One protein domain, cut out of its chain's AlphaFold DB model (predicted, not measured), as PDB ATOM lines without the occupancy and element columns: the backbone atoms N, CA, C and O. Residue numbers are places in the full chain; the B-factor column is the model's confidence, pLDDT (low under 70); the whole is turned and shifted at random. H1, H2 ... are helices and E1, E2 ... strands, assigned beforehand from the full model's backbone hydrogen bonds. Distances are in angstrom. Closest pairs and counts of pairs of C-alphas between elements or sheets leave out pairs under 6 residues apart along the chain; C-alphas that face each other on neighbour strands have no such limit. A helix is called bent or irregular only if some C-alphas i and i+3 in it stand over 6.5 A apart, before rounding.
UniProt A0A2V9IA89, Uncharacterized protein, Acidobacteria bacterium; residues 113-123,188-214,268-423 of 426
ATOM      1  N   LEU A 113       1.742 -42.398  25.326       72.44
ATOM      2  CA  LEU A 113       0.408 -42.522  24.761       72.44
ATOM      3  C   LEU A 113      -0.530 -43.268  25.712       72.44
ATOM      4  O   LEU A 113      -1.650 -42.815  25.923       72.44
ATOM      5  N   GLY A 114      -0.084 -44.364  26.325       72.12
ATOM      6  CA  GLY A 114      -0.854 -45.137  27.307       72.12
ATOM      7  C   GLY A 114      -1.201 -44.335  28.546       72.12
ATOM      8  O   GLY A 114      -2.362 -44.296  28.957       72.12
ATOM      9  N   TYR A 115      -0.226 -43.614  29.093       73.62
ATOM     10  CA  TYR A 115      -0.477 -42.714  30.210       73.62
ATOM     11  C   TYR A 115      -1.432 -41.575  29.841       73.62
ATOM     12  O   TYR A 115      -2.403 -41.336  30.562       73.62
ATOM     13  N   LEU A 116      -1.225 -40.902  28.703       77.06
ATOM     14  CA  LEU A 116      -2.157 -39.876  28.225       77.06
ATOM     15  C   LEU A 116      -3.564 -40.425  28.027       77.06
ATOM     16  O   LEU A 116      -4.537 -39.771  28.402       77.06
ATOM     17  N   GLN A 117      -3.675 -41.632  27.479       77.81
ATOM     18  CA  GLN A 117      -4.944 -42.321  27.289       77.81
ATOM     19  C   GLN A 117      -5.631 -42.609  28.615       77.81
ATOM     20  O   GLN A 117      -6.839 -42.399  28.734       77.81
ATOM     21  N   GLN A 118      -4.882 -43.012  29.636       75.69
ATOM     22  CA  GLN A 118      -5.421 -43.190  30.979       75.69
ATOM     23  C   GLN A 118      -5.817 -41.858  31.639       75.69
ATOM     24  O   GLN A 118      -6.770 -41.831  32.421       75.69
ATOM     25  N   ARG A 119      -5.101 -40.763  31.354       78.56
ATOM     26  CA  ARG A 119      -5.303 -39.451  31.995       78.56
ATOM     27  C   ARG A 119      -6.404 -38.610  31.362       78.56
ATOM     28  O   ARG A 119      -7.165 -37.989  32.097       78.56
ATOM     29  N   VAL A 120      -6.462 -38.557  30.035       79.81
ATOM     30  CA  VAL A 120      -7.339 -37.650  29.271       79.81
ATOM     31  C   VAL A 120      -8.466 -38.405  28.564       79.81
ATOM     32  O   VAL A 120      -9.526 -37.829  28.300       79.81
ATOM     33  N   GLY A 121      -8.265 -39.697  28.291       77.56
ATOM     34  CA  GLY A 121      -9.231 -40.539  27.597       77.56
ATOM     35  C   GLY A 121     -10.575 -40.660  28.313       77.56
ATOM     36  O   GLY A 121     -10.758 -40.324  29.489       77.56
ATOM     37  N   THR A 122     -11.570 -41.127  27.579       78.12
ATOM     38  CA  THR A 122     -12.889 -41.434  28.110       78.12
ATOM     39  C   THR A 122     -12.813 -42.699  28.960       78.12
ATOM     40  O   THR A 122     -12.280 -43.732  28.550       78.12
ATOM     41  N   VAL A 123     -13.334 -42.587  30.182       70.44
ATOM     42  CA  VAL A 123     -13.419 -43.666  31.166       70.44
ATOM     43  C   VAL A 123     -14.872 -43.776  31.602       70.44
ATOM     44  O   VAL A 123     -15.508 -42.774  31.933       70.44
ATOM     45  N   SER A 188     -17.977 -42.173  22.122       84.81
ATOM     46  CA  SER A 188     -16.835 -41.266  22.240       84.81
ATOM     47  C   SER A 188     -15.692 -41.722  21.347       84.81
ATOM     48  O   SER A 188     -15.487 -42.920  21.136       84.81
ATOM     49  N   LEU A 189     -14.976 -40.738  20.812       87.94
ATOM     50  CA  LEU A 189     -13.762 -40.916  20.032       87.94
ATOM     51  C   LEU A 189     -12.653 -40.118  20.706       87.94
ATOM     52  O   LEU A 189     -12.657 -38.885  20.662       87.94
ATOM     53  N   ASP A 190     -11.715 -40.825  21.317       87.50
ATOM     54  CA  ASP A 190     -10.515 -40.208  21.860       87.50
ATOM     55  C   ASP A 190      -9.383 -40.377  20.846       87.50
ATOM     56  O   ASP A 190      -9.113 -41.485  20.384       87.50
ATOM     57  N   GLU A 191      -8.736 -39.273  20.493       88.19
ATOM     58  CA  GLU A 191      -7.586 -39.235  19.591       88.19
ATOM     59  C   GLU A 191      -6.416 -38.610  20.347       88.19
ATOM     60  O   GLU A 191      -6.423 -37.420  20.678       88.19
ATOM     61  N   ILE A 192      -5.418 -39.426  20.657       87.38
ATOM     62  CA  ILE A 192      -4.257 -39.004  21.431       87.38
ATOM     63  C   ILE A 192      -3.022 -39.249  20.598       87.38
ATOM     64  O   ILE A 192      -2.819 -40.360  20.118       87.38
ATOM     65  N   SER A 193      -2.192 -38.229  20.430       88.19
ATOM     66  CA  SER A 193      -1.001 -38.340  19.601       88.19
ATOM     67  C   SER A 193       0.216 -37.694  20.236       88.19
ATOM     68  O   SER A 193       0.132 -36.703  20.965       88.19
ATOM     69  N   ILE A 194       1.364 -38.286  19.932       88.25
ATOM     70  CA  ILE A 194       2.677 -37.750  20.253       88.25
ATOM     71  C   ILE A 194       3.444 -37.662  18.943       88.25
ATOM     72  O   ILE A 194       3.629 -38.662  18.250       88.25
ATOM     73  N   SER A 195       3.832 -36.443  18.587       90.19
ATOM     74  CA  SER A 195       4.672 -36.155  17.430       90.19
ATOM     75  C   SER A 195       6.092 -35.918  17.913       90.19
ATOM     76  O   SER A 195       6.321 -34.985  18.678       90.19
ATOM     77  N   GLU A 196       7.034 -36.737  17.468       87.50
ATOM     78  CA  GLU A 196       8.441 -36.632  17.834       87.50
ATOM     79  C   GLU A 196       9.265 -36.157  16.644       87.50
ATOM     80  O   GLU A 196       9.233 -36.749  15.563       87.50
ATOM     81  N   MET A 197      10.017 -35.080  16.844       88.62
ATOM     82  CA  MET A 197      10.935 -34.535  15.850       88.62
ATOM     83  C   MET A 197      12.189 -33.965  16.511       88.62
ATOM     84  O   MET A 197      12.277 -33.848  17.733       88.62
ATOM     85  N   ASP A 198      13.157 -33.596  15.681       89.31
ATOM     86  CA  ASP A 198      14.356 -32.882  16.106       89.31
ATOM     87  C   ASP A 198      14.333 -31.413  15.642       89.31
ATOM     88  O   ASP A 198      13.488 -30.986  14.847       89.31
ATOM     89  N   ASP A 199      15.253 -30.613  16.168       90.38
ATOM     90  CA  ASP A 199      15.399 -29.181  15.880       90.38
ATOM     91  C   ASP A 199      16.063 -28.876  14.521       90.38
ATOM     92  O   ASP A 199      16.239 -27.714  14.148       90.38
ATOM     93  N   ARG A 200      16.402 -29.908  13.737       88.50
ATOM     94  CA  ARG A 200      17.067 -29.783  12.426       88.50
ATOM     95  C   ARG A 200      16.171 -30.208  11.270       88.50
ATOM     96  O   ARG A 200      16.332 -29.721  10.152       88.50
ATOM     97  N   GLY A 201      15.252 -31.135  11.496       85.31
ATOM     98  CA  GLY A 201      14.359 -31.739  10.517       85.31
ATOM     99  C   GLY A 201      12.956 -31.150  10.561       85.31
ATOM    100  O   GLY A 201      12.520 -30.595  11.560       85.31
ATOM    101  N   VAL A 202      12.236 -31.300   9.452       89.69
ATOM    102  CA  VAL A 202      10.818 -30.915   9.340       89.69
ATOM    103  C   VAL A 202       9.870 -32.110   9.421       89.69
ATOM    104  O   VAL A 202       8.660 -31.945   9.468       89.69
ATOM    105  N   GLN A 203      10.408 -33.326   9.435       89.19
ATOM    106  CA  GLN A 203       9.627 -34.554   9.518       89.19
ATOM    107  C   GLN A 203       9.520 -34.994  10.972       89.19
ATOM    108  O   GLN A 203      10.544 -35.188  11.632       89.19
ATOM    109  N   ALA A 204       8.291 -35.186  11.438       88.62
ATOM    110  CA  ALA A 204       7.995 -35.770  12.732       88.62
ATOM    111  C   ALA A 204       7.423 -37.175  12.565       88.62
ATOM    112  O   ALA A 204       6.609 -37.438  11.675       88.62
ATOM    113  N   VAL A 205       7.817 -38.064  13.464       86.50
ATOM    114  CA  VAL A 205       7.205 -39.381  13.616       86.50
ATOM    115  C   VAL A 205       6.043 -39.227  14.574       86.50
ATOM    116  O   VAL A 205       6.212 -38.734  15.685       86.50
ATOM    117  N   VAL A 206       4.853 -39.612  14.136       86.69
ATOM    118  CA  VAL A 206       3.622 -39.414  14.891       86.69
ATOM    119  C   VAL A 206       3.047 -40.766  15.262       86.69
ATOM    120  O   VAL A 206       2.585 -41.520  14.401       86.69
ATOM    121  N   ALA A 207       3.053 -41.050  16.558       85.19
ATOM    122  CA  ALA A 207       2.353 -42.182  17.130       85.19
ATOM    123  C   ALA A 207       1.003 -41.691  17.666       85.19
ATOM    124  O   ALA A 207       0.939 -40.720  18.419       85.19
ATOM    125  N   THR A 208      -0.087 -42.319  17.236       85.38
ATOM    126  CA  THR A 208      -1.451 -41.905  17.578       85.38
ATOM    127  C   THR A 208      -2.267 -43.084  18.045       85.38
ATOM    128  O   THR A 208      -2.413 -44.067  17.329       85.38
ATOM    129  N   ARG A 209      -2.848 -42.969  19.231       85.62
ATOM    130  CA  ARG A 209      -3.796 -43.931  19.769       85.62
ATOM    131  C   ARG A 209      -5.206 -43.397  19.590       85.62
ATOM    132  O   ARG A 209      -5.522 -42.283  20.006       85.62
ATOM    133  N   VAL A 210      -6.040 -44.201  18.947       86.44
ATOM    134  CA  VAL A 210      -7.460 -43.920  18.777       86.44
ATOM    135  C   VAL A 210      -8.236 -44.898  19.643       86.44
ATOM    136  O   VAL A 210      -8.124 -46.109  19.454       86.44
ATOM    137  N   ARG A 211      -9.034 -44.374  20.574       86.25
ATOM    138  CA  ARG A 211      -9.994 -45.156  21.356       86.25
ATOM    139  C   ARG A 211     -11.401 -44.833  20.886       86.25
ATOM    140  O   ARG A 211     -11.840 -43.684  20.936       86.25
ATOM    141  N   VAL A 212     -12.131 -45.865  20.489       87.06
ATOM    142  CA  VAL A 212     -13.563 -45.784  20.211       87.06
ATOM    143  C   VAL A 212     -14.297 -46.419  21.381       87.06
ATOM    144  O   VAL A 212     -14.132 -47.611  21.634       87.06
ATOM    145  N   SER A 213     -15.127 -45.651  22.084       85.50
ATOM    146  CA  SER A 213     -15.906 -46.172  23.212       85.50
ATOM    147  C   SER A 213     -17.397 -46.031  22.951       85.50
ATOM    148  O   SER A 213     -17.859 -44.976  22.516       85.50
ATOM    149  N   SER A 214     -18.166 -47.078  23.255       85.25
ATOM    150  CA  SER A 214     -19.625 -47.044  23.138       85.25
ATOM    151  C   SER A 214     -20.319 -47.428  24.451       85.25
ATOM    152  O   SER A 214     -20.040 -48.500  25.001       85.25
ATOM    153  N   TYR A 268     -14.840 -50.381  25.072       84.75
ATOM    154  CA  TYR A 268     -14.027 -49.611  24.155       84.75
ATOM    155  C   TYR A 268     -13.192 -50.559  23.298       84.75
ATOM    156  O   TYR A 268     -13.014 -51.725  23.647       84.75
ATOM    157  N   ALA A 269     -12.724 -50.051  22.168       83.25
ATOM    158  CA  ALA A 269     -11.678 -50.665  21.374       83.25
ATOM    159  C   ALA A 269     -10.612 -49.616  21.078       83.25
ATOM    160  O   ALA A 269     -10.915 -48.422  20.966       83.25
ATOM    161  N   GLU A 270      -9.372 -50.067  20.964       80.25
ATOM    162  CA  GLU A 270      -8.217 -49.218  20.710       80.25
ATOM    163  C   GLU A 270      -7.458 -49.690  19.484       80.25
ATOM    164  O   GLU A 270      -7.411 -50.879  19.168       80.25
ATOM    165  N   ALA A 271      -6.843 -48.736  18.802       80.69
ATOM    166  CA  ALA A 271      -5.821 -48.996  17.810       80.69
ATOM    167  C   ALA A 271      -4.732 -47.937  17.926       80.69
ATOM    168  O   ALA A 271      -5.013 -46.757  18.155       80.69
ATOM    169  N   THR A 272      -3.484 -48.368  17.764       81.88
ATOM    170  CA  THR A 272      -2.335 -47.467  17.694       81.88
ATOM    171  C   THR A 272      -1.860 -47.393  16.254       81.88
ATOM    172  O   THR A 272      -1.728 -48.405  15.570       81.88
ATOM    173  N   PHE A 273      -1.603 -46.181  15.795       81.69
ATOM    174  CA  PHE A 273      -1.174 -45.875  14.447       81.69
ATOM    175  C   PHE A 273       0.177 -45.189  14.480       81.69
ATOM    176  O   PHE A 273       0.409 -44.311  15.311       81.69
ATOM    177  N   LEU A 274       1.048 -45.565  13.553       81.94
ATOM    178  CA  LEU A 274       2.313 -44.885  13.325       81.94
ATOM    179  C   LEU A 274       2.292 -44.240  11.942       81.94
ATOM    180  O   LEU A 274       1.917 -44.868  10.951       81.94
ATOM    181  N   SER A 275       2.681 -42.975  11.879       83.88
ATOM    182  CA  SER A 275       2.725 -42.193  10.646       83.88
ATOM    183  C   SER A 275       3.904 -41.226  10.674       83.88
ATOM    184  O   SER A 275       4.512 -41.003  11.721       83.88
ATOM    185  N   VAL A 276       4.236 -40.652   9.520       84.88
ATOM    186  CA  VAL A 276       5.216 -39.568   9.415       84.88
ATOM    187  C   VAL A 276       4.505 -38.342   8.868       84.88
ATOM    188  O   VAL A 276       3.765 -38.437   7.890       84.88
ATOM    189  N   GLN A 277       4.727 -37.194   9.500       87.44
ATOM    190  CA  GLN A 277       4.139 -35.925   9.102       87.44
ATOM    191  C   GLN A 277       5.231 -34.889   8.851       87.44
ATOM    192  O   GLN A 277       6.139 -34.716   9.660       87.44
ATOM    193  N   GLU A 278       5.113 -34.159   7.746       89.62
ATOM    194  CA  GLU A 278       5.948 -32.996   7.469       89.62
ATOM    195  C   GLU A 278       5.328 -31.727   8.073       89.62
ATOM    196  O   GLU A 278       4.130 -31.458   7.932       89.62
ATOM    197  N   PHE A 279       6.156 -30.953   8.767       91.00
ATOM    198  CA  PHE A 279       5.827 -29.670   9.371       91.00
ATOM    199  C   PHE A 279       6.410 -28.534   8.514       91.00
ATOM    200  O   PHE A 279       7.461 -28.705   7.904       91.00
ATOM    201  N   PRO A 280       5.801 -27.334   8.496       91.69
ATOM    202  CA  PRO A 280       6.378 -26.164   7.819       91.69
ATOM    203  C   PRO A 280       7.796 -25.784   8.285       91.69
ATOM    204  O   PRO A 280       8.532 -25.108   7.567       91.69
ATOM    205  N   GLY A 281       8.172 -26.193   9.496       92.25
ATOM    206  CA  GLY A 281       9.455 -25.913  10.123       92.25
ATOM    207  C   GLY A 281       9.568 -26.612  11.477       92.25
ATOM    208  O   GLY A 281       8.751 -27.461  11.822       92.25
ATOM    209  N   THR A 282      10.570 -26.225  12.259       92.81
ATOM    210  CA  THR A 282      10.831 -26.753  13.609       92.81
ATOM    211  C   THR A 282      11.027 -25.608  14.606       92.81
ATOM    212  O   THR A 282      10.925 -24.431  14.244       92.81
ATOM    213  N   LEU A 283      11.263 -25.917  15.877       94.19
ATOM    214  CA  LEU A 283      11.677 -24.909  16.846       94.19
ATOM    215  C   LEU A 283      13.135 -24.537  16.615       94.19
ATOM    216  O   LEU A 283      13.994 -25.402  16.500       94.19
ATOM    217  N   GLN A 284      13.408 -23.238  16.571       92.06
ATOM    218  CA  GLN A 284      14.765 -22.722  16.437       92.06
ATOM    219  C   GLN A 284      15.137 -21.950  17.687       92.06
ATOM    220  O   GLN A 284      14.367 -21.110  18.153       92.06
ATOM    221  N   LYS A 285      16.324 -22.227  18.215       91.31
ATOM    222  CA  LYS A 285      16.887 -21.503  19.345       91.31
ATOM    223  C   LYS A 285      18.022 -20.614  18.851       91.31
ATOM    224  O   LYS A 285      18.926 -21.094  18.182       91.31
ATOM    225  N   ASP A 286      17.955 -19.336  19.194       88.75
ATOM    226  CA  ASP A 286      18.998 -18.343  18.946       88.75
ATOM    227  C   ASP A 286      19.334 -17.662  20.279       88.75
ATOM    228  O   ASP A 286      18.569 -16.841  20.798       88.75
ATOM    229  N   GLY A 287      20.423 -18.107  20.912       87.44
ATOM    230  CA  GLY A 287      20.762 -17.725  22.284       87.44
ATOM    231  C   GLY A 287      19.654 -18.102  23.276       87.44
ATOM    232  O   GLY A 287      19.312 -19.277  23.429       87.44
ATOM    233  N   SER A 288      19.082 -17.104  23.958       90.19
ATOM    234  CA  SER A 288      17.947 -17.291  24.874       90.19
ATOM    235  C   SER A 288      16.578 -17.153  24.202       90.19
ATOM    236  O   SER A 288      15.554 -17.318  24.863       90.19
ATOM    237  N   ARG A 289      16.520 -16.886  22.892       94.25
ATOM    238  CA  ARG A 289      15.267 -16.745  22.147       94.25
ATOM    239  C   ARG A 289      14.882 -18.061  21.475       94.25
ATOM    240  O   ARG A 289      15.612 -18.576  20.636       94.25
ATOM    241  N   LEU A 290      13.700 -18.571  21.799       95.56
ATOM    242  CA  LEU A 290      13.103 -19.756  21.186       95.56
ATOM    243  C   LEU A 290      11.989 -19.331  20.221       95.56
ATOM    244  O   LEU A 290      11.023 -18.701  20.640       95.56
ATOM    245  N   LEU A 291      12.115 -19.662  18.936       95.75
ATOM    246  CA  LEU A 291      11.183 -19.300  17.865       95.75
ATOM    247  C   LEU A 291      10.402 -20.522  17.373       95.75
ATOM    248  O   LEU A 291      10.984 -21.491  16.883       95.75
ATOM    249  N   ASN A 292       9.073 -20.443  17.427       95.62
ATOM    250  CA  ASN A 292       8.176 -21.491  16.955       95.62
ATOM    251  C   ASN A 292       7.939 -21.402  15.442       95.62
ATOM    252  O   ASN A 292       7.083 -20.642  14.997       95.62
ATOM    253  N   ARG A 293       8.636 -22.217  14.639       95.12
ATOM    254  CA  ARG A 293       8.351 -22.366  13.195       95.12
ATOM    255  C   ARG A 293       7.644 -23.671  12.842       95.12
ATOM    256  O   ARG A 293       7.541 -23.996  11.666       95.12
ATOM    257  N   THR A 294       7.111 -24.394  13.826       92.50
ATOM    258  CA  THR A 294       6.386 -25.658  13.588       92.50
ATOM    259  C   THR A 294       5.087 -25.462  12.801       92.50
ATOM    260  O   THR A 294       4.501 -26.424  12.321       92.50
ATOM    261  N   GLY A 295       4.593 -24.224  12.688       91.56
ATOM    262  CA  GLY A 295       3.282 -23.931  12.109       91.56
ATOM    263  C   GLY A 295       2.110 -24.327  13.013       91.56
ATOM    264  O   GLY A 295       0.963 -24.180  12.599       91.56
ATOM    265  N   LYS A 296       2.380 -24.807  14.235       92.31
ATOM    266  CA  LYS A 296       1.382 -25.171  15.245       92.31
ATOM    267  C   LYS A 296       1.369 -24.170  16.388       92.31
ATOM    268  O   LYS A 296       2.413 -23.649  16.778       92.31
ATOM    269  N   SER A 297       0.178 -23.905  16.916       93.50
ATOM    270  CA  SER A 297       0.002 -23.108  18.130       93.50
ATOM    271  C   SER A 297      -0.146 -24.036  19.326       93.50
ATOM    272  O   SER A 297      -0.875 -25.026  19.265       93.50
ATOM    273  N   PHE A 298       0.538 -23.702  20.413       94.19
ATOM    274  CA  PHE A 298       0.527 -24.475  21.643       94.19
ATOM    275  C   PHE A 298      -0.268 -23.738  22.710       94.19
ATOM    276  O   PHE A 298      -0.007 -22.564  22.974       94.19
ATOM    277  N   ARG A 299      -1.226 -24.425  23.338       93.31
ATOM    278  CA  ARG A 299      -1.982 -23.864  24.472       93.31
ATOM    279  C   ARG A 299      -1.130 -23.767  25.736       93.31
ATOM    280  O   ARG A 299      -1.354 -22.897  26.565       93.31
ATOM    281  N   ASP A 300      -0.179 -24.684  25.866       93.94
ATOM    282  CA  ASP A 300       0.792 -24.761  26.947       93.94
ATOM    283  C   ASP A 300       2.054 -25.444  26.414       93.94
ATOM    284  O   ASP A 300       1.963 -26.333  25.555       93.94
ATOM    285  N   ALA A 301       3.216 -25.014  26.891       95.75
ATOM    286  CA  ALA A 301       4.504 -25.492  26.421       95.75
ATOM    287  C   ALA A 301       5.578 -25.415  27.508       95.75
ATOM    288  O   ALA A 301       5.629 -24.479  28.310       95.75
ATOM    289  N   LEU A 302       6.479 -26.394  27.484       96.12
ATOM    290  CA  LEU A 302       7.639 -26.503  28.356       96.12
ATOM    291  C   LEU A 302       8.908 -26.607  27.516       96.12
ATOM    292  O   LEU A 302       8.938 -27.285  26.488       96.12
ATOM    293  N   TYR A 303       9.972 -25.974  27.994       96.31
ATOM    294  CA  TYR A 303      11.324 -26.189  27.494       96.31
ATOM    295  C   TYR A 303      12.185 -26.727  28.630       96.31
ATOM    296  O   TYR A 303      12.180 -26.189  29.733       96.31
ATOM    297  N   ILE A 304      12.887 -27.823  28.387       94.75
ATOM    298  CA  ILE A 304      13.508 -28.644  29.422       94.75
ATOM    299  C   ILE A 304      14.983 -28.780  29.086       94.75
ATOM    300  O   ILE A 304      15.342 -29.196  27.988       94.75
ATOM    301  N   THR A 305      15.835 -28.444  30.040       94.25
ATOM    302  CA  THR A 305      17.294 -28.576  29.956       94.25
ATOM    303  C   THR A 305      17.779 -29.466  31.094       94.25
ATOM    304  O   THR A 305      17.029 -29.723  32.034       94.25
ATOM    305  N   GLN A 306      19.051 -29.868  31.077       92.25
ATOM    306  CA  GLN A 306      19.621 -30.712  32.134       92.25
ATOM    307  C   GLN A 306      19.456 -30.125  33.552       92.25
ATOM    308  O   GLN A 306      19.409 -30.866  34.531       92.25
ATOM    309  N   LYS A 307      19.373 -28.794  33.675       93.06
ATOM    310  CA  LYS A 307      19.277 -28.094  34.967       93.06
ATOM    311  C   LYS A 307      17.896 -27.525  35.250       93.06
ATOM    312  O   LYS A 307      17.470 -27.538  36.402       93.06
ATOM    313  N   HIS A 308      17.215 -27.016  34.228       94.75
ATOM    314  CA  HIS A 308      16.022 -26.196  34.402       94.75
ATOM    315  C   HIS A 308      14.844 -26.652  33.548       94.75
ATOM    316  O   HIS A 308      15.011 -27.027  32.384       94.75
ATOM    317  N   LEU A 309      13.660 -26.529  34.142       94.88
ATOM    318  CA  LEU A 309      12.352 -26.641  33.516       94.88
ATOM    319  C   LEU A 309      11.772 -25.232  33.321       94.88
ATOM    320  O   LEU A 309      11.503 -24.551  34.307       94.88
ATOM    321  N   TYR A 310      11.582 -24.798  32.076       96.31
ATOM    322  CA  TYR A 310      11.052 -23.479  31.709       96.31
ATOM    323  C   TYR A 310       9.573 -23.578  31.314       96.31
ATOM    324  O   TYR A 310       9.214 -24.351  30.422       96.31
ATOM    325  N   PHE A 311       8.726 -22.759  31.941       96.31
ATOM    326  CA  PHE A 311       7.269 -22.757  31.766       96.31
ATOM    327  C   PHE A 311       6.818 -21.720  30.735       96.31
ATOM    328  O   PHE A 311       6.435 -20.610  31.096       96.31
ATOM    329  N   LEU A 312       6.871 -22.064  29.448       95.81
ATOM    330  CA  LEU A 312       6.624 -21.112  28.358       95.81
ATOM    331  C   LEU A 312       5.162 -20.648  28.280       95.81
ATOM    332  O   LEU A 312       4.907 -19.526  27.844       95.81
ATOM    333  N   GLY A 313       4.215 -21.493  28.699       93.25
ATOM    334  CA  GLY A 313       2.787 -21.213  28.577       93.25
ATOM    335  C   GLY A 313       2.315 -21.220  27.114       93.25
ATOM    336  O   GLY A 313       2.873 -21.953  26.291       93.25
ATOM    337  N   PRO A 314       1.279 -20.435  26.761       94.88
ATOM    338  CA  PRO A 314       0.766 -20.375  25.397       94.88
ATOM    339  C   PRO A 314       1.809 -19.839  24.407       94.88
ATOM    340  O   PRO A 314       2.366 -18.759  24.600       94.88
ATOM    341  N   LEU A 315       2.029 -20.560  23.306       94.88
ATOM    342  CA  LEU A 315       3.020 -20.222  22.283       94.88
ATOM    343  C   LEU A 315       2.403 -20.327  20.885       94.88
ATOM    344  O   LEU A 315       2.227 -21.418  20.343       94.88
ATOM    345  N   ALA A 316       2.091 -19.184  20.275       94.81
ATOM    346  CA  ALA A 316       1.503 -19.135  18.938       94.81
ATOM    347  C   ALA A 316       2.502 -19.557  17.846       94.81
ATOM    348  O   ALA A 316       3.720 -19.381  17.988       94.81
ATOM    349  N   ALA A 317       1.992 -20.065  16.723       94.00
ATOM    350  CA  ALA A 317       2.806 -20.322  15.537       94.00
ATOM    351  C   ALA A 317       3.497 -19.034  15.047       94.00
ATOM    352  O   ALA A 317       2.882 -17.974  14.965       94.00
ATOM    353  N   GLY A 318       4.790 -19.115  14.733       93.56
ATOM    354  CA  GLY A 318       5.611 -17.984  14.285       93.56
ATOM    355  C   GLY A 318       6.090 -17.049  15.403       93.56
ATOM    356  O   GLY A 318       6.932 -16.189  15.148       93.56
ATOM    357  N   SER A 319       5.591 -17.206  16.633       94.94
ATOM    358  CA  SER A 319       5.997 -16.377  17.773       94.94
ATOM    359  C   SER A 319       7.313 -16.851  18.398       94.94
ATOM    360  O   SER A 319       7.730 -17.998  18.222       94.94
ATOM    361  N   ALA A 320       7.977 -15.953  19.128       94.19
ATOM    362  CA  ALA A 320       9.202 -16.258  19.854       94.19
ATOM    363  C   ALA A 320       9.075 -15.896  21.333       94.19
ATOM    364  O   ALA A 320       8.445 -14.895  21.670       94.19
ATOM    365  N   VAL A 321       9.732 -16.673  22.188       95.81
ATOM    366  CA  VAL A 321       9.781 -16.471  23.638       95.81
ATOM    367  C   VAL A 321      11.234 -16.376  24.085       95.81
ATOM    368  O   VAL A 321      12.094 -17.094  23.581       95.81
ATOM    369  N   VAL A 322      11.513 -15.465  25.015       95.19
ATOM    370  CA  VAL A 322      12.842 -15.297  25.615       95.19
ATOM    371  C   VAL A 322      12.888 -16.095  26.913       95.19
ATOM    372  O   VAL A 322      12.199 -15.746  27.869       95.19
ATOM    373  N   LEU A 323      13.695 -17.153  26.951       93.44
ATOM    374  CA  LEU A 323      13.762 -18.115  28.056       93.44
ATOM    375  C   LEU A 323      14.108 -17.457  29.401       93.44
ATOM    376  O   LEU A 323      13.545 -17.839  30.421       93.44
ATOM    377  N   ASP A 324      14.950 -16.421  29.394       91.31
ATOM    378  CA  ASP A 324      15.380 -15.710  30.610       91.31
ATOM    379  C   ASP A 324      14.236 -14.946  31.296       91.31
ATOM    380  O   ASP A 324      14.279 -14.688  32.497       91.31
ATOM    381  N   SER A 325      13.204 -14.576  30.533       91.50
ATOM    382  CA  SER A 325      12.032 -13.853  31.046       91.50
ATOM    383  C   SER A 325      10.949 -14.774  31.611       91.50
ATOM    384  O   SER A 325       9.968 -14.307  32.188       91.50
ATOM    385  N   VAL A 326      11.111 -16.085  31.428       94.44
ATOM    386  CA  VAL A 326      10.105 -17.085  31.759       94.44
ATOM    387  C   VAL A 326      10.411 -17.705  33.120       94.44
ATOM    388  O   VAL A 326      11.568 -17.943  33.481       94.44
ATOM    389  N   ARG A 327       9.351 -18.008  33.881       95.94
ATOM    390  CA  ARG A 327       9.468 -18.781  35.120       95.94
ATOM    391  C   ARG A 327      10.174 -20.102  34.821       95.94
ATOM    392  O   ARG A 327       9.733 -20.865  33.963       95.94
ATOM    393  N   HIS A 328      11.226 -20.384  35.574       94.94
ATOM    394  CA  HIS A 328      11.946 -21.641  35.493       94.94
ATOM    395  C   HIS A 328      12.192 -22.212  36.883       94.94
ATOM    396  O   HIS A 328      12.329 -21.481  37.862       94.94
ATOM    397  N   GLU A 329      12.228 -23.535  36.959       95.69
ATOM    398  CA  GLU A 329      12.462 -24.296  38.186       95.69
ATOM    399  C   GLU A 329      13.580 -25.308  37.954       95.69
ATOM    400  O   GLU A 329      13.961 -25.563  36.808       95.69
ATOM    401  N   ALA A 330      14.155 -25.870  39.017       93.88
ATOM    402  CA  ALA A 330      15.170 -26.901  38.853       93.88
ATOM    403  C   ALA A 330      14.514 -28.203  38.375       93.88
ATOM    404  O   ALA A 330      13.537 -28.671  38.956       93.88
ATOM    405  N   LEU A 331      15.079 -28.837  37.344       89.81
ATOM    406  CA  LEU A 331      14.583 -30.132  36.862       89.81
ATOM    407  C   LEU A 331      14.622 -31.192  37.977       89.81
ATOM    408  O   LEU A 331      13.746 -32.047  38.054       89.81
ATOM    409  N   ALA A 332      15.611 -31.110  38.871       87.69
ATOM    410  CA  ALA A 332      15.785 -32.034  39.991       87.69
ATOM    411  C   ALA A 332      14.611 -32.044  40.992       87.69
ATOM    412  O   ALA A 332      14.422 -33.063  41.667       87.69
ATOM    413  N   ASP A 333      13.833 -30.957  41.061       88.62
ATOM    414  CA  ASP A 333      12.657 -30.830  41.934       88.62
ATOM    415  C   ASP A 333      11.440 -31.591  41.376       88.62
ATOM    416  O   ASP A 333      10.538 -31.977  42.123       88.62
ATOM    417  N   HIS A 334      11.441 -31.847  40.064       83.50
ATOM    418  CA  HIS A 334      10.371 -32.544  39.344       83.50
ATOM    419  C   HIS A 334      10.758 -33.979  38.967       83.50
ATOM    420  O   HIS A 334       9.913 -34.869  38.965       83.50
ATOM    421  N   ALA A 335      12.035 -34.243  38.689       77.00
ATOM    422  CA  ALA A 335      12.515 -35.551  38.251       77.00
ATOM    423  C   ALA A 335      12.540 -36.605  39.375       77.00
ATOM    424  O   ALA A 335      13.059 -36.362  40.472       77.00
ATOM    425  N   GLY A 336      12.105 -37.832  39.053       63.91
ATOM    426  CA  GLY A 336      12.241 -39.000  39.935       63.91
ATOM    427  C   GLY A 336      10.992 -39.398  40.721       63.91
ATOM    428  O   GLY A 336      11.118 -40.172  41.667       63.91
ATOM    429  N   ARG A 337       9.798 -38.914  40.348       65.38
ATOM    430  CA  ARG A 337       8.534 -39.403  40.933       65.38
ATOM    431  C   ARG A 337       8.081 -40.746  40.356       65.38
ATOM    432  O   ARG A 337       7.231 -41.389  40.961       65.38
ATOM    433  N   ASN A 338       8.652 -41.177  39.225       64.25
ATOM    434  CA  ASN A 338       8.389 -42.472  38.584       64.25
ATOM    435  C   ASN A 338       6.880 -42.768  38.450       64.25
ATOM    436  O   ASN A 338       6.420 -43.865  38.765       64.25
ATOM    437  N   LEU A 339       6.096 -41.786  37.986       56.38
ATOM    438  CA  LEU A 339       4.626 -41.867  37.822       56.38
ATOM    439  C   LEU A 339       4.183 -42.785  36.665       56.38
ATOM    440  O   LEU A 339       3.169 -42.574  36.011       56.38
ATOM    441  N   PHE A 340       5.001 -43.757  36.329       52.97
ATOM    442  CA  PHE A 340       5.136 -44.282  34.991       52.97
ATOM    443  C   PHE A 340       5.689 -45.690  35.239       52.97
ATOM    444  O   PHE A 340       6.685 -45.856  35.947       52.97
ATOM    445  N   TRP A 341       4.944 -46.708  34.801       44.66
ATOM    446  CA  TRP A 341       5.169 -48.111  35.151       44.66
ATOM    447  C   TRP A 341       6.616 -48.565  34.875       44.66
ATOM    448  O   TRP A 341       7.025 -48.752  33.734       44.66
ATOM    449  N   SER A 342       7.384 -48.786  35.945       40.28
ATOM    450  CA  SER A 342       8.736 -49.348  35.877       40.28
ATOM    451  C   SER A 342       8.680 -50.865  35.672       40.28
ATOM    452  O   SER A 342       7.935 -51.571  36.356       40.28
ATOM    453  N   SER A 343       9.507 -51.388  34.761       39.78
ATOM    454  CA  SER A 343       9.674 -52.830  34.543       39.78
ATOM    455  C   SER A 343      10.448 -53.536  35.666       39.78
ATOM    456  O   SER A 343      10.551 -54.762  35.643       39.78
ATOM    457  N   ASN A 344      10.996 -52.800  36.643       41.25
ATOM    458  CA  ASN A 344      11.729 -53.384  37.766       41.25
ATOM    459  C   ASN A 344      10.785 -53.950  38.835       41.25
ATOM    460  O   ASN A 344       9.923 -53.268  39.385       41.25
ATOM    461  N   GLU A 345      10.995 -55.221  39.173       37.03
ATOM    462  CA  GLU A 345      10.079 -56.031  39.982       37.03
ATOM    463  C   GLU A 345       9.996 -55.607  41.465       37.03
ATOM    464  O   GLU A 345       8.953 -55.787  42.099       37.03
ATOM    465  N   LEU A 346      11.052 -54.976  42.001       37.00
ATOM    466  CA  LEU A 346      11.082 -54.408  43.357       37.00
ATOM    467  C   LEU A 346      10.285 -53.092  43.468       37.00
ATOM    468  O   LEU A 346       9.520 -52.930  44.418       37.00
ATOM    469  N   ASP A 347      10.384 -52.204  42.470       43.59
ATOM    470  CA  ASP A 347       9.610 -50.948  42.404       43.59
ATOM    471  C   ASP A 347       8.119 -51.213  42.153       43.59
ATOM    472  O   ASP A 347       7.245 -50.516  42.674       43.59
ATOM    473  N   ARG A 348       7.810 -52.282  41.407       45.22
ATOM    474  CA  ARG A 348       6.445 -52.687  41.039       45.22
ATOM    475  C   ARG A 348       5.550 -52.981  42.249       45.22
ATOM    476  O   ARG A 348       4.347 -52.712  42.218       45.22
ATOM    477  N   ARG A 349       6.123 -53.561  43.312       37.47
ATOM    478  CA  ARG A 349       5.390 -53.942  44.536       37.47
ATOM    479  C   ARG A 349       5.054 -52.747  45.424       37.47
ATOM    480  O   ARG A 349       4.009 -52.771  46.062       37.47
ATOM    481  N   LEU A 350       5.902 -51.721  45.431       44.75
ATOM    482  CA  LEU A 350       5.680 -50.489  46.189       44.75
ATOM    483  C   LEU A 350       4.782 -49.502  45.419       44.75
ATOM    484  O   LEU A 350       3.947 -48.856  46.036       44.75
ATOM    485  N   SER A 351       4.871 -49.432  44.082       52.19
ATOM    486  CA  SER A 351       4.128 -48.421  43.310       52.19
ATOM    487  C   SER A 351       2.686 -48.796  42.955       52.19
ATOM    488  O   SER A 351       1.860 -47.908  42.804       52.19
ATOM    489  N   SER A 352       2.328 -50.078  42.831       48.47
ATOM    490  CA  SER A 352       1.013 -50.462  42.272       48.47
ATOM    491  C   SER A 352      -0.210 -50.020  43.096       48.47
ATOM    492  O   SER A 352      -1.224 -49.635  42.510       48.47
ATOM    493  N   ALA A 353      -0.128 -50.027  44.432       49.56
ATOM    494  CA  ALA A 353      -1.220 -49.570  45.299       49.56
ATOM    495  C   ALA A 353      -1.324 -48.033  45.343       49.56
ATOM    496  O   ALA A 353      -2.423 -47.483  45.226       49.56
ATOM    497  N   ASP A 354      -0.184 -47.347  45.439       54.69
ATOM    498  CA  ASP A 354      -0.112 -45.883  45.495       54.69
ATOM    499  C   ASP A 354      -0.427 -45.242  44.133       54.69
ATOM    500  O   ASP A 354      -1.143 -44.243  44.063       54.69
ATOM    501  N   PHE A 355       0.002 -45.864  43.033       53.53
ATOM    502  CA  PHE A 355      -0.290 -45.431  41.665       53.53
ATOM    503  C   PHE A 355      -1.782 -45.518  41.341       53.53
ATOM    504  O   PHE A 355      -2.329 -44.622  40.701       53.53
ATOM    505  N   GLY A 356      -2.471 -46.564  41.813       57.25
ATOM    506  CA  GLY A 356      -3.922 -46.680  41.666       57.25
ATOM    507  C   GLY A 356      -4.652 -45.490  42.293       57.25
ATOM    508  O   GLY A 356      -5.462 -44.844  41.625       57.25
ATOM    509  N   GLN A 357      -4.310 -45.143  43.539       60.69
ATOM    510  CA  GLN A 357      -4.904 -43.994  44.234       60.69
ATOM    511  C   GLN A 357      -4.510 -42.651  43.613       60.69
ATOM    512  O   GLN A 357      -5.362 -41.774  43.468       60.69
ATOM    513  N   GLU A 358      -3.246 -42.477  43.233       61.53
ATOM    514  CA  GLU A 358      -2.767 -41.225  42.648       61.53
ATOM    515  C   GLU A 358      -3.344 -41.002  41.247       61.53
ATOM    516  O   GLU A 358      -3.785 -39.900  40.928       61.53
ATOM    517  N   SER A 359      -3.470 -42.058  40.440       59.06
ATOM    518  CA  SER A 359      -4.121 -41.974  39.131       59.06
ATOM    519  C   SER A 359      -5.588 -41.540  39.247       59.06
ATOM    520  O   SER A 359      -6.023 -40.687  38.474       59.06
ATOM    521  N   GLU A 360      -6.334 -42.042  40.238       63.97
ATOM    522  CA  GLU A 360      -7.708 -41.606  40.525       63.97
ATOM    523  C   GLU A 360      -7.770 -40.145  40.994       63.97
ATOM    524  O   GLU A 360      -8.622 -39.381  40.541       63.97
ATOM    525  N   ARG A 361      -6.831 -39.694  41.833       68.38
ATOM    526  CA  ARG A 361      -6.763 -38.279  42.240       68.38
ATOM    527  C   ARG A 361      -6.473 -37.352  41.066       68.38
ATOM    528  O   ARG A 361      -7.121 -36.312  40.925       68.38
ATOM    529  N   LEU A 362      -5.508 -37.721  40.230       68.62
ATOM    530  CA  LEU A 362      -5.086 -36.934  39.080       68.62
ATOM    531  C   LEU A 362      -6.194 -36.846  38.018       68.62
ATOM    532  O   LEU A 362      -6.328 -35.802  37.378       68.62
ATOM    533  N   ARG A 363      -7.058 -37.865  37.872       67.81
ATOM    534  CA  ARG A 363      -8.217 -37.850  36.946       67.81
ATOM    535  C   ARG A 363      -9.143 -36.652  37.126       67.81
ATOM    536  O   ARG A 363      -9.733 -36.196  36.152       67.81
ATOM    537  N   HIS A 364      -9.271 -36.137  38.344       70.06
ATOM    538  CA  HIS A 364     -10.136 -34.991  38.633       70.06
ATOM    539  C   HIS A 364      -9.456 -33.633  38.413       70.06
ATOM    540  O   HIS A 364     -10.103 -32.596  38.559       70.06
ATOM    541  N   ARG A 365      -8.162 -33.619  38.074       78.62
ATOM    542  CA  ARG A 365      -7.381 -32.406  37.815       78.62
ATOM    543  C   ARG A 365      -7.135 -32.228  36.313       78.62
ATOM    544  O   ARG A 365      -6.998 -33.228  35.603       78.62
ATOM    545  N   PRO A 366      -7.054 -30.978  35.820       81.19
ATOM    546  CA  PRO A 366      -6.654 -30.726  34.443       81.19
ATOM    547  C   PRO A 366      -5.242 -31.269  34.211       81.19
ATOM    548  O   PRO A 366      -4.376 -31.135  35.072       81.19
ATOM    549  N   PHE A 367      -5.038 -31.888  33.051       84.19
ATOM    550  CA  PHE A 367      -3.738 -32.413  32.652       84.19
ATOM    551  C   PHE A 367      -2.700 -31.289  32.544       84.19
ATOM    552  O   PHE A 367      -2.963 -30.269  31.900       84.19
ATOM    553  N   SER A 368      -1.523 -31.513  33.125       87.38
ATOM    554  CA  SER A 368      -0.356 -30.635  33.024       87.38
ATOM    555  C   SER A 368       0.805 -31.338  32.323       87.38
ATOM    556  O   SER A 368       1.092 -32.502  32.595       87.38
ATOM    557  N   LEU A 369       1.540 -30.611  31.474       88.12
ATOM    558  CA  LEU A 369       2.773 -31.118  30.861       88.12
ATOM    559  C   LEU A 369       3.858 -31.457  31.895       88.12
ATOM    560  O   LEU A 369       4.741 -32.261  31.611       88.12
ATOM    561  N   VAL A 370       3.796 -30.892  33.103       88.44
ATOM    562  CA  VAL A 370       4.730 -31.241  34.186       88.44
ATOM    563  C   VAL A 370       4.577 -32.704  34.591       88.44
ATOM    564  O   VAL A 370       5.569 -33.345  34.920       88.44
ATOM    565  N   GLU A 371       3.369 -33.267  34.483       83.31
ATOM    566  CA  GLU A 371       3.129 -34.684  34.773       83.31
ATOM    567  C   GLU A 371       4.009 -35.580  33.893       83.31
ATOM    568  O   GLU A 371       4.536 -36.573  34.376       83.31
ATOM    569  N   PHE A 372       4.259 -35.194  32.634       79.50
ATOM    570  CA  PHE A 372       5.194 -35.903  31.752       79.50
ATOM    571  C   PHE A 372       6.634 -35.858  32.250       79.50
ATOM    572  O   PHE A 372       7.363 -36.841  32.123       79.50
ATOM    573  N   VAL A 373       7.040 -34.718  32.808       83.62
ATOM    574  CA  VAL A 373       8.396 -34.511  33.319       83.62
ATOM    575  C   VAL A 373       8.628 -35.317  34.591       83.62
ATOM    576  O   VAL A 373       9.655 -35.984  34.728       83.62
ATOM    577  N   GLU A 374       7.650 -35.291  35.495       80.31
ATOM    578  CA  GLU A 374       7.667 -36.020  36.766       80.31
ATOM    579  C   GLU A 374       7.630 -37.536  36.582       80.31
ATOM    580  O   GLU A 374       8.138 -38.303  37.406       80.31
ATOM    581  N   ALA A 375       7.024 -37.972  35.486       71.81
ATOM    582  CA  ALA A 375       6.873 -39.373  35.188       71.81
ATOM    583  C   ALA A 375       8.204 -40.033  34.768       71.81
ATOM    584  O   ALA A 375       8.380 -41.240  34.937       71.81
ATOM    585  N   TRP A 376       9.193 -39.257  34.318       72.62
ATOM    586  CA  TRP A 376      10.536 -39.755  34.013       72.62
ATOM    587  C   TRP A 376      11.396 -39.903  35.277       72.62
ATOM    588  O   TRP A 376      11.400 -39.052  36.174       72.62
ATOM    589  N   SER A 377      12.181 -40.984  35.331       72.56
ATOM    590  CA  SER A 377      13.157 -41.185  36.406       72.56
ATOM    591  C   SER A 377      14.356 -40.241  36.254       72.56
ATOM    592  O   SER A 377      14.610 -39.688  35.182       72.56
ATOM    593  N   ARG A 378      15.143 -40.066  37.320       77.12
ATOM    594  CA  ARG A 378      16.384 -39.274  37.239       77.12
ATOM    595  C   ARG A 378      17.403 -39.901  36.286       77.12
ATOM    596  O   ARG A 378      18.041 -39.177  35.529       77.12
ATOM    597  N   ASP A 379      17.506 -41.226  36.271       73.25
ATOM    598  CA  ASP A 379      18.418 -41.944  35.374       73.25
ATOM    599  C   ASP A 379      17.990 -41.817  33.912       73.25
ATOM    600  O   ASP A 379      18.829 -41.630  33.033       73.25
ATOM    601  N   SER A 380      16.680 -41.814  33.665       75.06
ATOM    602  CA  SER A 380      16.082 -41.552  32.356       75.06
ATOM    603  C   SER A 380      16.467 -40.177  31.814       75.06
ATOM    604  O   SER A 380      16.937 -40.061  30.684       75.06
ATOM    605  N   TRP A 381      16.321 -39.136  32.640       82.31
ATOM    606  CA  TRP A 381      16.754 -37.787  32.283       82.31
ATOM    607  C   TRP A 381      18.261 -37.722  32.043       82.31
ATOM    608  O   TRP A 381      18.700 -37.161  31.040       82.31
ATOM    609  N   ASN A 382      19.058 -38.344  32.914       82.06
ATOM    610  CA  ASN A 382      20.508 -38.402  32.749       82.06
ATOM    611  C   ASN A 382      20.912 -39.089  31.441       82.06
ATOM    612  O   ASN A 382      21.856 -38.645  30.797       82.06
ATOM    613  N   GLN A 383      20.222 -40.157  31.037       77.69
ATOM    614  CA  GLN A 383      20.471 -40.829  29.764       77.69
ATOM    615  C   GLN A 383      20.065 -39.958  28.573       77.69
ATOM    616  O   GLN A 383      20.843 -39.849  27.629       77.69
ATOM    617  N   PHE A 384      18.907 -39.299  28.636       81.81
ATOM    618  CA  PHE A 384      18.435 -38.397  27.584       81.81
ATOM    619  C   PHE A 384      19.425 -37.258  27.309       81.81
ATOM    620  O   PHE A 384      19.796 -37.026  26.157       81.81
ATOM    621  N   PHE A 385      19.923 -36.601  28.362       85.88
ATOM    622  CA  PHE A 385      20.873 -35.489  28.238       85.88
ATOM    623  C   PHE A 385      22.307 -35.912  27.872       85.88
ATOM    624  O   PHE A 385      23.166 -35.052  27.708       85.88
ATOM    625  N   LYS A 386      22.601 -37.213  27.704       83.31
ATOM    626  CA  LYS A 386      23.877 -37.645  27.094       83.31
ATOM    627  C   LYS A 386      23.926 -37.368  25.594       83.31
ATOM    628  O   LYS A 386      25.016 -37.273  25.042       83.31
ATOM    629  N   SER A 387      22.768 -37.304  24.939       76.25
ATOM    630  CA  SER A 387      22.648 -37.204  23.480       76.25
ATOM    631  C   SER A 387      21.810 -36.016  23.005       76.25
ATOM    632  O   SER A 387      21.710 -35.798  21.799       76.25
ATOM    633  N   HIS A 388      21.234 -35.244  23.929       85.12
ATOM    634  CA  HIS A 388      20.368 -34.101  23.648       85.12
ATOM    635  C   HIS A 388      20.690 -32.938  24.586       85.12
ATOM    636  O   HIS A 388      20.935 -33.149  25.772       85.12
ATOM    637  N   ASP A 389      20.604 -31.711  24.082       89.94
ATOM    638  CA  ASP A 389      20.804 -30.498  24.885       89.94
ATOM    639  C   ASP A 389      19.532 -30.095  25.635       89.94
ATOM    640  O   ASP A 389      19.570 -29.575  26.756       89.94
ATOM    641  N   ALA A 390      18.383 -30.307  24.992       92.69
ATOM    642  CA  ALA A 390      17.088 -29.905  25.510       92.69
ATOM    643  C   ALA A 390      15.931 -30.709  24.908       92.69
ATOM    644  O   ALA A 390      16.038 -31.294  23.828       92.69
ATOM    645  N   LEU A 391      14.792 -30.675  25.596       93.06
ATOM    646  CA  LEU A 391      13.509 -31.184  25.126       93.06
ATOM    647  C   LEU A 391      12.470 -30.070  25.195       93.06
ATOM    648  O   LEU A 391      12.275 -29.458  26.243       93.06
ATOM    649  N   PHE A 392      11.767 -29.827  24.101       95.56
ATOM    650  CA  PHE A 392      10.541 -29.043  24.110       95.56
ATOM    651  C   PHE A 392       9.334 -29.976  24.104       95.56
ATOM    652  O   PHE A 392       9.313 -30.934  23.335       95.56
ATOM    653  N   LEU A 393       8.319 -29.654  24.903       94.56
ATOM    654  CA  LEU A 393       7.008 -30.298  24.887       94.56
ATOM    655  C   LEU A 393       5.936 -29.224  24.719       94.56
ATOM    656  O   LEU A 393       5.896 -28.281  25.502       94.56
ATOM    657  N   GLY A 394       5.049 -29.369  23.740       93.81
ATOM    658  CA  GLY A 394       3.933 -28.447  23.529       93.81
ATOM    659  C   GLY A 394       2.618 -29.185  23.336       93.81
ATOM    660  O   GLY A 394       2.574 -30.185  22.619       93.81
ATOM    661  N   VAL A 395       1.537 -28.684  23.942       92.81
ATOM    662  CA  VAL A 395       0.187 -29.213  23.707       92.81
ATOM    663  C   VAL A 395      -0.495 -28.433  22.593       92.81
ATOM    664  O   VAL A 395      -0.767 -27.241  22.739       92.81
ATOM    665  N   SER A 396      -0.790 -29.119  21.495       90.25
ATOM    666  CA  SER A 396      -1.502 -28.594  20.328       90.25
ATOM    667  C   SER A 396      -2.974 -29.022  20.351       90.25
ATOM    668  O   SER A 396      -3.332 -30.039  20.945       90.25
ATOM    669  N   GLU A 397      -3.836 -28.256  19.684       77.75
ATOM    670  CA  GLU A 397      -5.249 -28.619  19.464       77.75
ATOM    671  C   GLU A 397      -5.510 -29.159  18.046       77.75
ATOM    672  O   GLU A 397      -6.543 -29.782  17.786       77.75
ATOM    673  N   ASP A 398      -4.550 -28.978  17.135       75.94
ATOM    674  CA  ASP A 398      -4.649 -29.422  15.746       75.94
ATOM    675  C   ASP A 398      -4.520 -30.941  15.619       75.94
ATOM    676  O   ASP A 398      -3.475 -31.489  15.960       75.94
ATOM    677  N   ALA A 399      -5.538 -31.593  15.045       65.94
ATOM    678  CA  ALA A 399      -5.586 -33.042  14.833       65.94
ATOM    679  C   ALA A 399      -4.364 -33.588  14.072       65.94
ATOM    680  O   ALA A 399      -3.953 -33.024  13.050       65.94
ATOM    681  N   ALA A 400      -3.829 -34.718  14.541       63.19
ATOM    682  CA  ALA A 400      -2.727 -35.419  13.881       63.19
ATOM    683  C   ALA A 400      -3.259 -36.408  12.831       63.19
ATOM    684  O   ALA A 400      -2.755 -36.463  11.703       63.19
ATOM    685  N   LEU A 401      -4.337 -37.122  13.168       65.19
ATOM    686  CA  LEU A 401      -5.062 -38.013  12.268       65.19
ATOM    687  C   LEU A 401      -6.517 -37.558  12.193       65.19
ATOM    688  O   LEU A 401      -7.205 -37.449  13.198       65.19
ATOM    689  N   THR A 402      -7.034 -37.305  10.993       72.56
ATOM    690  CA  THR A 402      -8.446 -36.937  10.800       72.56
ATOM    691  C   THR A 402      -9.351 -38.167  10.978       72.56
ATOM    692  O   THR A 402     -10.015 -38.605  10.045       72.56
ATOM    693  N   ALA A 403      -9.358 -38.762  12.172       72.25
ATOM    694  CA  ALA A 403     -10.191 -39.900  12.522       72.25
ATOM    695  C   ALA A 403     -11.664 -39.483  12.574       72.25
ATOM    696  O   ALA A 403     -12.028 -38.459  13.176       72.25
ATOM    697  N   GLN A 404     -12.527 -40.271  11.938       78.00
ATOM    698  CA  GLN A 404     -13.966 -40.033  11.930       78.00
ATOM    699  C   GLN A 404     -14.735 -41.329  12.177       78.00
ATOM    700  O   GLN A 404     -14.364 -42.392  11.686       78.00
ATOM    701  N   LEU A 405     -15.822 -41.217  12.942       75.19
ATOM    702  CA  LEU A 405     -16.816 -42.271  13.097       75.19
ATOM    703  C   LEU A 405     -17.914 -42.059  12.060       75.19
ATOM    704  O   LEU A 405     -18.505 -40.980  12.006       75.19
ATOM    705  N   HIS A 406     -18.181 -43.078  11.250       65.25
ATOM    706  CA  HIS A 406     -19.304 -43.054  10.316       65.25
ATOM    707  C   HIS A 406     -20.639 -43.122  11.090       65.25
ATOM    708  O   HIS A 406     -20.744 -43.832  12.092       65.25
ATOM    709  N   ASP A 407     -21.648 -42.376  10.634       57.72
ATOM    710  CA  ASP A 407     -23.060 -42.450  11.057       57.72
ATOM    711  C   ASP A 407     -23.448 -42.075  12.501       57.72
ATOM    712  O   ASP A 407     -24.621 -42.215  12.863       57.72
ATOM    713  N   ARG A 408     -22.548 -41.551  13.345       63.38
ATOM    714  CA  ARG A 408     -22.932 -41.022  14.671       63.38
ATOM    715  C   ARG A 408     -22.159 -39.782  15.093       63.38
ATOM    716  O   ARG A 408     -20.948 -39.691  14.908       63.38
ATOM    717  N   TYR A 409     -22.862 -38.870  15.767       59.47
ATOM    718  CA  TYR A 409     -22.212 -37.841  16.569       59.47
ATOM    719  C   TYR A 409     -21.493 -38.522  17.736       59.47
ATOM    720  O   TYR A 409     -22.078 -39.349  18.437       59.47
ATOM    721  N   ALA A 410     -20.214 -38.206  17.908       64.88
ATOM    722  CA  ALA A 410     -19.403 -38.739  18.986       64.88
ATOM    723  C   ALA A 410     -18.760 -37.590  19.748       64.88
ATOM    724  O   ALA A 410     -18.210 -36.667  19.136       64.88
ATOM    725  N   ALA A 411     -18.797 -37.662  21.075       75.12
ATOM    726  CA  ALA A 411     -18.000 -36.767  21.900       75.12
ATOM    727  C   ALA A 411     -16.520 -37.006  21.570       75.12
ATOM    728  O   ALA A 411     -16.047 -38.143  21.632       75.12
ATOM    729  N   ARG A 412     -15.798 -35.950  21.181       78.25
ATOM    730  CA  ARG A 412     -14.385 -36.048  20.805       78.25
ATOM    731  C   ARG A 412     -13.497 -35.475  21.889       78.25
ATOM    732  O   ARG A 412     -13.691 -34.333  22.305       78.25
ATOM    733  N   LYS A 413     -12.488 -36.242  22.288       81.50
ATOM    734  CA  LYS A 413     -11.388 -35.751  23.118       81.50
ATOM    735  C   LYS A 413     -10.088 -35.852  22.345       81.50
ATOM    736  O   LYS A 413      -9.834 -36.856  21.686       81.50
ATOM    737  N   ARG A 414      -9.278 -34.799  22.432       84.62
ATOM    738  CA  ARG A 414      -7.980 -34.719  21.766       84.62
ATOM    739  C   ARG A 414      -6.897 -34.312  22.746       84.62
ATOM    740  O   ARG A 414      -7.079 -33.364  23.509       84.62
ATOM    741  N   ALA A 415      -5.781 -35.026  22.705       84.62
ATOM    742  CA  ALA A 415      -4.570 -34.674  23.433       84.62
ATOM    743  C   ALA A 415      -3.373 -34.895  22.515       84.62
ATOM    744  O   ALA A 415      -3.030 -36.031  22.201       84.62
ATOM    745  N   ILE A 416      -2.782 -33.798  22.048       89.12
ATOM    746  CA  ILE A 416      -1.769 -33.823  20.997       89.12
ATOM    747  C   ILE A 416      -0.530 -33.156  21.553       89.12
ATOM    748  O   ILE A 416      -0.532 -31.954  21.822       89.12
ATOM    749  N   ILE A 417       0.511 -33.951  21.759       91.38
ATOM    750  CA  ILE A 417       1.799 -33.473  22.243       91.38
ATOM    751  C   ILE A 417       2.774 -33.452  21.077       91.38
ATOM    752  O   ILE A 417       2.906 -34.427  20.342       91.38
ATOM    753  N   ILE A 418       3.473 -32.336  20.920       92.25
ATOM    754  CA  ILE A 418       4.597 -32.220  19.998       92.25
ATOM    755  C   ILE A 418       5.862 -32.106  20.837       92.25
ATOM    756  O   ILE A 418       5.999 -31.186  21.647       92.25
ATOM    757  N   ALA A 419       6.760 -33.063  20.645       92.00
ATOM    758  CA  ALA A 419       8.056 -33.144  21.281       92.00
ATOM    759  C   ALA A 419       9.148 -32.792  20.266       92.00
ATOM    760  O   ALA A 419       9.264 -33.437  19.221       92.00
ATOM    761  N   VAL A 420       9.953 -31.777  20.581       92.88
ATOM    762  CA  VAL A 420      11.116 -31.396  19.766       92.88
ATOM    763  C   VAL A 420      12.379 -31.605  20.584       92.88
ATOM    764  O   VAL A 420      12.566 -30.977  21.629       92.88
ATOM    765  N   ARG A 421      13.239 -32.505  20.115       90.69
ATOM    766  CA  ARG A 421      14.521 -32.826  20.741       90.69
ATOM    767  C   ARG A 421      15.616 -31.954  20.131       90.69
ATOM    768  O   ARG A 421      15.785 -31.945  18.914       90.69
ATOM    769  N   PHE A 422      16.350 -31.233  20.969       89.75
ATOM    770  CA  PHE A 422      17.474 -30.408  20.532       89.75
ATOM    771  C   PHE A 422      18.743 -31.244  20.554       89.75
ATOM    772  O   PHE A 422      19.129 -31.759  21.608       89.75
ATOM    773  N   VAL A 423      19.364 -31.404  19.391       82.69
ATOM    774  CA  VAL A 423      20.589 -32.195  19.248       82.69
ATOM    775  C   VAL A 423      21.803 -31.281  19.461       82.69
ATOM    776  O   VAL A 423      21.812 -30.190  18.886       82.69
TER     777      VAL A 423
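What this domain is: This is residues 113 to 123, 188 to 214 and 268 to 423 of the 426 residues of an uncharacterized protein of Acidobacteria bacterium (UniProt A0A2V9IA89). A long, twisted sheet of eight strands makes a wall, with H1 and H4 over one face and the long helix H3 reaching away beyond H1. A small sheet, E4 E5 E8, sits near one end of this wall, and H5 is near H2. The large sheet, E3 E2 E1 E11 E10 E6 E7 E9, is mixed; with helices on one face it gives two layers. The 194 printed residues hold, in order, H1, E1 to E9, H2 to H5, E10 and E11: five named helices, eleven named strands, class mixed. The whole is compact, with a radius of gyration of the C-alphas of 17.3 A and spans of 50 by 44 by 26 A.

How they stand to each other: Start at H1, residues 113 to 120, then find the hairpin of E1, residues 188 to 198, and E2, residues 203 to 214, where N 190 and O 211 are 2.9 A apart. H1 is on this sheet at a height of 8.6 A; its closest C-alpha pair with E1 is Leu 113 and Ile 192, 6.7 A. E3, residues 268 to 278, is an edge strand, antiparallel to E2 (N 208 and O 273, 2.8 A). The hairpin of E4, residues 283 to 286, and E5, residues 289 to 292, has N 284 and O 291 at 3.0 A; E8, residues 320 to 322, is antiparallel to E5 (N 290 and O 321, 2.8 A). E6, residues 298 to 305, and E7, residues 308 to 311, form a hairpin (N 310 and O 303, 2.8 A), and E9, residues 328 to 330, is the other edge strand (N 309 and O 329, 2.9 A). H2, residues 331 to 334, only grazes the sheet. H3, residues 345 to 363, is not on it, but touches H1 with residues 359 to 363 alone; the closest C-alphas, of Arg 119 and Arg 363, are 6.0 A apart. H4, residues 369 to 375, is on the same face as H1 at a height of 9.0 A, and H2 only just touches it, with 3 pairs of C-alphas within 8 A, the closest His 334 and Glu 374, 5.1 A. H5, residues 378 to 384, is only just not on the sheet, with 4 pairs within 10 A. E10, residues 390 to 396, and E11, residues 410 to 422, form a hairpin (N 394 and O 418, 2.9 A); E11 is parallel to E1 (N 193 and O 415, 2.9 A), and E10 antiparallel to E6 (N 302 and O 393, 2.8 A). Every O i to N i+4 pair is within hydrogen-bond range in H1 and H5, against 11 of 15 in H3 and 2 of 3 in H4; H2 is too short for one.

Where its parts are: Find C-alpha 113 at (0.408, -42.522, 24.761), where H1 begins. E1 runs 32.9 A, E2 34.6 A and E3 30.9 A. H3, 26.0 A, has a kink of 51 degrees near residue 353 and is irregular: C-alphas 350 and 353 are 7.0 A apart. E11 runs 37.8 A to C-alpha 422 at (17.474, -30.408, 20.532).

The domain as a whole: The two C-alphas farthest apart, Gly 287 and Asp 407, are 51.6 A apart. Residues 124 to 187 and 215 to 267 are not printed; the C-alphas across these cuts are 9.9 A apart for 123 and 188, and 6.2 A for 214 and 268. The link E10 to E11 is long. Mean pLDDT of the printed part is 81.0, under 70 at residues 336 to 363, 399 to 401 and 406 to 410.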